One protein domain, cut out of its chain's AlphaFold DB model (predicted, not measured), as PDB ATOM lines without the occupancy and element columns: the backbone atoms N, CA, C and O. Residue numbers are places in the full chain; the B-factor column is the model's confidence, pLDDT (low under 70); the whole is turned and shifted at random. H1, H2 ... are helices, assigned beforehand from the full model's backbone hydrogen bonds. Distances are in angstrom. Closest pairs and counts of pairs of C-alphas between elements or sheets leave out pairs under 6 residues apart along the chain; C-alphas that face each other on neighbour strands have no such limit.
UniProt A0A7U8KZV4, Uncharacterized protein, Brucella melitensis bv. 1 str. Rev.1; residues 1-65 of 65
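Overview. This is residues 1 to 65 of the 65 residues of an uncharacterized protein of Brucella melitensis bv. 1 str. Rev.1 (UniProt A0A7U8KZV4). A long helix, H4, makes one edge of a flat, all-helix model; H3 and the short H1 are in the middle, and H2 is at the other edge, folded with H3 into a helical hairpin. The last turns of H4 and the tail after it, residues 57 to 65, stick out free of the body. The printed part has 65 residues, with four named helices in the order H1, H2, H3, H4 and no named strand. It is only just compact, close to loose, with a radius of gyration of the C-alphas of 12.5 A and spans of 36 by 28 by 14 A.

Along the chain. H4, residues 42 to 62, is 30.3 A long, from C-alpha 42 at (110.358, 156.284, 155.733) to C-alpha 62 at (133.174, 140.255, 167.697). H3, residues 20 to 34, is 21.2 A long. H2 holds residues 10 to 15. H1 holds residues 2 to 5, beginning at C-alpha 2 at (121.074, 155.880, 153.840).

Arrangement. H4 touches H1 with residues 45 to 49 alone; the closest C-alphas, of Gln 5 and Gln 45, are 5.8 A apart. H3 and H4 are close but not clearly touching, with C-alphas of Ala 33 and Phe 52 closest at 7.4 A, and run opposite ways at a steep tilt of 44 degrees. H1 is close to but not clearly touching H3, where the closest C-alphas, of Arg 4 and Tyr 34, are 6.0 A apart. H2 and H3 form a hairpin: they touch, closest at the C-alphas of Leu 14 and Arg 27, 5.9 A, and run opposite ways at a shallow tilt of 18 degrees. H2 and H4 are apart. In H2, H3 and H4 every O i to N i+4 pair is within hydrogen-bond range; H1 is too short for such a pair.

Size, cuts and confidence. The C-alphas farthest apart, of Asp 40 and Thr 65, are 37.7 A apart. The printed part has no cut. The links H1 to H2 and H2 to H3 are tight, H3 to H4 is short, and none is long. Mean pLDDT of the printed part is 93.7; residue 65 alone is under 70.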
ATOM      1  N   MET A   1     124.107 152.904 154.360       95.38
ATOM      2  CA  MET A   1     122.733 152.400 154.152       95.38
ATOM      3  C   MET A   1     121.750 153.497 153.755       95.38
ATOM      4  O   MET A   1     120.879 153.222 152.946       95.38
ATOM      5  N   GLU A   2     121.913 154.732 154.238       96.62
ATOM      6  CA  GLU A   2     121.074 155.880 153.840       96.62
ATOM      7  C   GLU A   2     121.000 156.070 152.320       96.62
ATOM      8  O   GLU A   2     119.920 155.998 151.746       96.62
ATOM      9  N   MET A   3     122.151 156.173 151.644       97.12
ATOM     10  CA  MET A   3     122.196 156.300 150.181       97.12
ATOM     11  C   MET A   3     121.495 155.149 149.450       97.12
ATOM     12  O   MET A   3     120.866 155.364 148.422       97.12
ATOM     13  N   ARG A   4     121.564 153.928 149.998       97.31
ATOM     14  CA  ARG A   4     120.879 152.778 149.407       97.31
ATOM     15  C   ARG A   4     119.358 152.904 149.530       97.31
ATOM     16  O   ARG A   4     118.674 152.587 148.562       97.31
ATOM     17  N   GLN A   5     118.849 153.355 150.681       98.44
ATOM     18  CA  GLN A   5     117.412 153.584 150.899       98.44
ATOM     19  C   GLN A   5     116.857 154.726 150.035       98.44
ATOM     20  O   GLN A   5     115.677 154.719 149.715       98.44
ATOM     21  N   LEU A   6     117.717 155.660 149.618       97.62
ATOM     22  CA  LEU A   6     117.401 156.717 148.653       97.62
ATOM     23  C   LEU A   6     117.583 156.290 147.187       97.62
ATOM     24  O   LEU A   6     117.487 157.128 146.299       97.62
ATOM     25  N   GLU A   7     117.895 155.014 146.940       96.94
ATOM     26  CA  GLU A   7     118.121 154.459 145.598       96.94
ATOM     27  C   GLU A   7     119.187 155.192 144.772       96.94
ATOM     28  O   GLU A   7     119.192 155.140 143.542       96.94
ATOM     29  N   ILE A   8     120.135 155.836 145.452       97.69
ATOM     30  CA  ILE A   8     121.300 156.435 144.803       97.69
ATOM     31  C   ILE A   8     122.077 155.313 144.088       97.69
ATOM     32  O   ILE A   8     122.161 154.200 144.614       97.69
ATOM     33  N   PRO A   9     122.650 155.545 142.895       97.69
ATOM     34  CA  PRO A   9     123.472 154.545 142.224       97.69
ATOM     35  C   PRO A   9     124.696 154.130 143.054       97.69
ATOM     36  O   PRO A   9     125.417 154.965 143.605       97.69
ATOM     37  N   MET A  10     125.007 152.828 143.078       96.44
ATOM     38  CA  MET A  10     126.137 152.295 143.860       96.44
ATOM     39  C   MET A  10     127.473 152.943 143.482       96.44
ATOM     40  O   MET A  10     128.313 153.176 144.349       96.44
ATOM     41  N   SER A  11     127.669 153.265 142.202       96.75
ATOM     42  CA  SER A  11     128.867 153.949 141.711       96.75
ATOM     43  C   SER A  11     129.094 155.301 142.389       96.75
ATOM     44  O   SER A  11     130.234 155.632 142.704       96.75
ATOM     45  N   GLU A  12     128.025 156.056 142.655       96.31
ATOM     46  CA  GLU A  12     128.103 157.349 143.342       96.31
ATOM     47  C   GLU A  12     128.423 157.158 144.826       96.31
ATOM     48  O   GLU A  12     129.308 157.820 145.363       96.31
ATOM     49  N   ALA A  13     127.799 156.172 145.478       95.19
ATOM     50  CA  ALA A  13     128.114 155.837 146.866       95.19
ATOM     51  C   ALA A  13     129.567 155.350 147.047       95.19
ATOM     52  O   ALA A  13     130.231 155.700 148.023       95.19
ATOM     53  N   LEU A  14     130.087 154.563 146.100       94.88
ATOM     54  CA  LEU A  14     131.473 154.083 146.114       94.88
ATOM     55  C   LEU A  14     132.489 155.205 145.882       94.88
ATOM     56  O   LEU A  14     133.608 155.115 146.392       94.88
ATOM     57  N   ALA A  15     132.122 156.263 145.152       93.38
ATOM     58  CA  ALA A  15     132.987 157.423 144.944       93.38
ATOM     59  C   ALA A  15     133.311 158.157 146.260       93.38
ATOM     60  O   ALA A  15     134.380 158.748 146.389       93.38
ATOM     61  N   LEU A  16     132.436 158.047 147.266       89.25
ATOM     62  CA  LEU A  16     132.620 158.649 148.591       89.25
ATOM     63  C   LEU A  16     133.523 157.831 149.523       89.25
ATOM     64  O   LEU A  16     133.860 158.293 150.609       89.25
ATOM     65  N   SER A  17     133.916 156.618 149.131       87.44
ATOM     66  CA  SER A  17     134.653 155.709 150.017       87.44
ATOM     67  C   SER A  17     136.121 156.102 150.237       87.44
ATOM     68  O   SER A  17     136.770 155.507 151.083       87.44
ATOM     69  N   GLY A  18     136.669 157.085 149.517       82.38
ATOM     70  CA  GLY A  18     138.075 157.480 149.663       82.38
ATOM     71  C   GLY A  18     139.075 156.406 149.200       82.38
ATOM     72  O   GLY A  18     138.713 155.442 148.524       82.38
ATOM     73  N   ASN A  19     140.355 156.587 149.550       84.62
ATOM     74  CA  ASN A  19     141.475 155.736 149.122       84.62
ATOM     75  C   ASN A  19     142.157 155.042 150.321       84.62
ATOM     76  O   ASN A  19     142.033 155.489 151.457       84.62
ATOM     77  N   GLY A  20     142.921 153.971 150.071       81.44
ATOM     78  CA  GLY A  20     143.698 153.262 151.100       81.44
ATOM     79  C   GLY A  20     142.919 152.184 151.869       81.44
ATOM     80  O   GLY A  20     141.895 151.679 151.404       81.44
ATOM     81  N   ALA A  21     143.430 151.788 153.041       78.62
ATOM     82  CA  ALA A  21     142.850 150.711 153.852       78.62
ATOM     83  C   ALA A  21     141.445 151.060 154.374       78.62
ATOM     84  O   ALA A  21     140.520 150.263 154.226       78.62
ATOM     85  N   GLU A  22     141.259 152.278 154.892       78.69
ATOM     86  CA  GLU A  22     139.947 152.784 155.323       78.69
ATOM     87  C   GLU A  22     138.950 152.802 154.162       78.69
ATOM     88  O   GLU A  22     137.810 152.359 154.311       78.69
ATOM     89  N   GLY A  23     139.402 153.205 152.970       86.81
ATOM     90  CA  GLY A  23     138.554 153.183 151.785       86.81
ATOM     91  C   GLY A  23     138.182 151.779 151.321       86.81
ATOM     92  O   GLY A  23     137.082 151.568 150.817       86.81
ATOM     93  N   THR A  24     139.036 150.783 151.560       90.56
ATOM     94  CA  THR A  24     138.700 149.380 151.278       90.56
ATOM     95  C   THR A  24     137.554 148.900 152.171       90.56
ATOM     96  O   THR A  24     136.601 148.303 151.668       90.56
ATOM     97  N   VAL A  25     137.598 149.224 153.467       90.50
ATOM     98  CA  VAL A  25     136.517 148.903 154.414       90.50
ATOM     99  C   VAL A  25     135.233 149.642 154.037       90.50
ATOM    100  O   VAL A  25     134.176 149.022 153.931       90.50
ATOM    101  N   ALA A  26     135.313 150.943 153.747       92.31
ATOM    102  CA  ALA A  26     134.155 151.734 153.332       92.31
ATOM    103  C   ALA A  26     133.476 151.155 152.078       92.31
ATOM    104  O   ALA A  26     132.256 150.989 152.062       92.31
ATOM    105  N   ARG A  27     134.250 150.743 151.063       95.31
ATOM    106  CA  ARG A  27     133.712 150.095 149.853       95.31
ATOM    107  C   ARG A  27     132.987 148.790 150.168       95.31
ATOM    108  O   ARG A  27     131.911 148.559 149.623       95.31
ATOM    109  N   GLN A  28     133.535 147.956 151.053       94.75
ATOM    110  CA  GLN A  28     132.882 146.712 151.472       94.75
ATOM    111  C   GLN A  28     131.556 146.981 152.191       94.75
ATOM    112  O   GLN A  28     130.570 146.291 151.936       94.75
ATOM    113  N   LEU A  29     131.505 148.003 153.052       95.38
ATOM    114  CA  LEU A  29     130.271 148.418 153.722       95.38
ATOM    115  C   LEU A  29     129.234 148.958 152.732       95.38
ATOM    116  O   LEU A  29     128.050 148.650 152.869       95.38
ATOM    117  N   VAL A  30     129.656 149.721 151.719       96.69
ATOM    118  CA  VAL A  30     128.768 150.171 150.638       96.69
ATOM    119  C   VAL A  30     128.216 148.972 149.872       96.69
ATOM    120  O   VAL A  30     127.004 148.864 149.748       96.69
ATOM    121  N   MET A  31     129.052 148.036 149.421       97.12
ATOM    122  CA  MET A  31     128.575 146.849 148.696       97.12
ATOM    123  C   MET A  31     127.578 146.034 149.533       97.12
ATOM    124  O   MET A  31     126.467 145.787 149.075       97.12
ATOM    125  N   LYS A  32     127.909 145.751 150.802       96.88
ATOM    126  CA  LYS A  32     127.005 145.069 151.748       96.88
ATOM    127  C   LYS A  32     125.671 145.793 151.927       96.88
ATOM    128  O   LYS A  32     124.638 145.149 152.066       96.88
ATOM    129  N   ALA A  33     125.678 147.126 151.965       97.75
ATOM    130  CA  ALA A  33     124.447 147.902 152.055       97.75
ATOM    131  C   ALA A  33     123.566 147.696 150.813       97.75
ATOM    132  O   ALA A  33     122.351 147.612 150.941       97.75
ATOM    133  N   TYR A  34     124.166 147.598 149.627       97.69
ATOM    134  CA  TYR A  34     123.444 147.448 148.362       97.69
ATOM    135  C   TYR A  34     122.960 146.024 148.065       97.69
ATOM    136  O   TYR A  34     122.063 145.874 147.239       97.69
ATOM    137  N   ASP A  35     123.461 145.016 148.781       97.62
ATOM    138  CA  ASP A  35     122.876 143.667 148.792       97.62
ATOM    139  C   ASP A  35     121.501 143.623 149.493       97.62
ATOM    140  O   ASP A  35     120.768 142.639 149.385       97.62
ATOM    141  N   LEU A  36     121.132 144.685 150.221       97.00
ATOM    142  CA  LEU A  36     119.850 144.810 150.910       97.00
ATOM    143  C   LEU A  36     118.839 145.639 150.093       97.00
ATOM    144  O   LEU A  36     119.217 146.554 149.344       97.00
ATOM    145  N   PRO A  37     117.529 145.364 150.244       97.31
ATOM    146  CA  PRO A  37     116.492 146.122 149.557       97.31
ATOM    147  C   PRO A  37     116.397 147.566 150.073       97.31
ATOM    148  O   PRO A  37     116.671 147.859 151.243       97.31
ATOM    149  N   ALA A  38     115.956 148.462 149.190       97.88
ATOM    150  CA  ALA A  38     115.361 149.731 149.592       97.88
ATOM    151  C   ALA A  38     113.882 149.514 149.934       97.88
ATOM    152  O   ALA A  38     113.251 148.593 149.412       97.88
ATOM    153  N   TYR A  39     113.349 150.340 150.826       98.12
ATOM    154  CA  TYR A  39     111.955 150.281 151.251       98.12
ATOM    155  C   TYR A  39     111.224 151.575 150.902       98.12
ATOM    156  O   TYR A  39     111.795 152.659 150.985       98.12
ATOM    157  N   ASP A  40     109.931 151.465 150.596       96.94
ATOM    158  CA  ASP A  40     109.126 152.603 150.134       96.94
ATOM    159  C   ASP A  40     108.709 153.563 151.257       96.94
ATOM    160  O   ASP A  40     108.399 154.728 151.014       96.94
ATOM    161  N   THR A  41     108.656 153.085 152.504       97.94
ATOM    162  CA  THR A  41     108.174 153.889 153.633       97.94
ATOM    163  C   THR A  41     109.335 154.427 154.471       97.94
ATOM    164  O   THR A  41     110.234 153.657 154.827       97.94
ATOM    165  N   PRO A  42     109.296 155.705 154.904       97.94
ATOM    166  CA  PRO A  42     110.358 156.284 155.733       97.94
ATOM    167  C   PRO A  42     110.644 155.487 157.013       97.94
ATOM    168  O   PRO A  42     111.790 155.352 157.435       97.94
ATOM    169  N   SER A  43     109.610 154.897 157.620       98.31
ATOM    170  CA  SER A  43     109.760 154.072 158.823       98.31
ATOM    171  C   SER A  43     110.542 152.779 158.568       98.31
ATOM    172  O   SER A  43     111.354 152.381 159.408       98.31
ATOM    173  N   ASN A  44     110.339 152.127 157.421       98.44
ATOM    174  CA  ASN A  44     111.083 150.923 157.054       98.44
ATOM    175  C   ASN A  44     112.502 151.256 156.585       98.44
ATOM    176  O   ASN A  44     113.431 150.527 156.933       98.44
ATOM    177  N   GLN A  45     112.686 152.378 155.882       98.50
ATOM    178  CA  GLN A  45     114.012 152.891 155.533       98.50
ATOM    179  C   GLN A  45     114.854 153.107 156.794       98.50
ATOM    180  O   GLN A  45     115.943 152.540 156.908       98.50
ATOM    181  N   GLN A  46     114.314 153.836 157.780       98.56
ATOM    182  CA  GLN A  46     115.004 154.093 159.045       98.56
ATOM    183  C   GLN A  46     115.325 152.794 159.786       98.56
ATOM    184  O   GLN A  46     116.467 152.568 160.181       98.56
ATOM    185  N   ARG A  47     114.352 151.880 159.894       98.31
ATOM    186  CA  ARG A  47     114.570 150.572 160.527       98.31
ATOM    187  C   ARG A  47     115.679 149.776 159.837       98.31
ATOM    188  O   ARG A  47     116.473 149.123 160.517       98.31
ATOM    189  N   SER A  48     115.742 149.809 158.506       98.31
ATOM    190  CA  SER A  48     116.796 149.141 157.742       98.31
ATOM    191  C   SER A  48     118.165 149.778 157.971       98.31
ATOM    192  O   SER A  48     119.153 149.050 158.048       98.31
ATOM    193  N   ILE A  49     118.234 151.108 158.079       98.44
ATOM    194  CA  ILE A  49     119.471 151.841 158.380       98.44
ATOM    195  C   ILE A  49     119.979 151.461 159.773       98.44
ATOM    196  O   ILE A  49     121.133 151.050 159.903       98.44
ATOM    197  N   ASP A  50     119.109 151.512 160.783       98.56
ATOM    198  CA  ASP A  50     119.459 151.181 162.168       98.56
ATOM    199  C   ASP A  50     119.894 149.717 162.305       98.56
ATOM    200  O   ASP A  50     120.898 149.412 162.951       98.56
ATOM    201  N   SER A  51     119.177 148.801 161.647       98.31
ATOM    202  CA  SER A  51     119.512 147.373 161.663       98.31
ATOM    203  C   SER A  51     120.868 147.106 161.015       98.31
ATOM    204  O   SER A  51     121.675 146.366 161.574       98.31
ATOM    205  N   PHE A  52     121.141 147.730 159.865       98.25
ATOM    206  CA  PHE A  52     122.432 147.610 159.193       98.25
ATOM    207  C   PHE A  52     123.568 148.146 160.071       98.25
ATOM    208  O   PHE A  52     124.574 147.463 160.245       98.25
ATOM    209  N   ARG A  53     123.397 149.328 160.683       98.00
ATOM    210  CA  ARG A  53     124.393 149.903 161.600       98.00
ATOM    211  C   ARG A  53     124.708 148.941 162.746       98.00
ATOM    212  O   ARG A  53     125.871 148.608 162.952       98.00
ATOM    213  N   ASN A  54     123.680 148.435 163.424       98.06
ATOM    214  CA  ASN A  54     123.850 147.521 164.553       98.06
ATOM    215  C   ASN A  54     124.550 146.209 164.147       98.06
ATOM    216  O   ASN A  54     125.332 145.663 164.925       98.06
ATOM    217  N   GLN A  55     124.301 145.692 162.938       97.31
ATOM    218  CA  GLN A  55     124.994 144.501 162.426       97.31
ATOM    219  C   GLN A  55     126.495 144.745 162.239       97.31
ATOM    220  O   GLN A  55     127.301 143.903 162.638       97.31
ATOM    221  N   ILE A  56     126.870 145.892 161.665       95.62
ATOM    222  CA  ILE A  56     128.276 146.268 161.486       95.62
ATOM    223  C   ILE A  56     128.952 146.494 162.839       95.62
ATOM    224  O   ILE A  56     130.032 145.959 163.075       95.62
ATOM    225  N   GLU A  57     128.304 147.213 163.757       95.50
ATOM    226  CA  GLU A  57     128.814 147.411 165.119       95.50
ATOM    227  C   GLU A  57     129.053 146.072 165.828       95.50
ATOM    228  O   GLU A  57     130.134 145.846 166.376       95.50
ATOM    229  N   LEU A  58     128.090 145.146 165.762       95.62
ATOM    230  CA  LEU A  58     128.228 143.811 166.342       95.62
ATOM    231  C   LEU A  58     129.404 143.033 165.733       95.62
ATOM    232  O   LEU A  58     130.132 142.369 166.470       95.62
ATOM    233  N   GLN A  59     129.591 143.098 164.411       92.75
ATOM    234  CA  GLN A  59     130.729 142.464 163.743       92.75
ATOM    235  C   GLN A  59     132.055 143.040 164.266       92.75
ATOM    236  O   GLN A  59     132.920 142.279 164.693       92.75
ATOM    237  N   CYS A  60     132.168 144.369 164.337       90.00
ATOM    238  CA  CYS A  60     133.348 145.054 164.867       90.00
ATOM    239  C   CYS A  60     133.666 144.669 166.320       90.00
ATOM    240  O   CYS A  60     134.835 144.575 166.686       90.00
ATOM    241  N   PHE A  61     132.653 144.462 167.170       93.44
ATOM    242  CA  PHE A  61     132.879 144.005 168.544       93.44
ATOM    243  C   PHE A  61     133.323 142.543 168.610       93.44
ATOM    244  O   PHE A  61     134.188 142.225 169.419       93.44
ATOM    245  N   LYS A  62     132.781 141.671 167.753       92.25
ATOM    246  CA  LYS A  62     133.174 140.255 167.697       92.25
ATOM    247  C   LYS A  62     134.602 140.055 167.197       92.25
ATOM    248  O   LYS A  62     135.298 139.196 167.716       92.25
ATOM    249  N   GLU A  63     135.039 140.845 166.220       85.75
ATOM    250  CA  GLU A  63     136.404 140.774 165.676       85.75
ATOM    251  C   GLU A  63     137.480 141.253 166.669       85.75
ATOM    252  O   GLU A  63     138.663 140.994 166.466       85.75
ATOM    253  N   LYS A  64     137.087 141.943 167.749       73.69
ATOM    254  CA  LYS A  64     137.985 142.398 168.825       73.69
ATOM    255  C   LYS A  64     138.165 141.378 169.963       73.69
ATOM    256  O   LYS A  64     138.861 141.696 170.927       73.69
ATOM    257  N   THR A  65     137.543 140.203 169.865       53.34
ATOM    258  CA  THR A  65     137.653 139.068 170.806       53.34
ATOM    259  C   THR A  65     138.423 137.926 170.171       53.34
ATOM    260  O   THR A  65     139.240 137.318 170.895       53.34
TER     261      THR A  65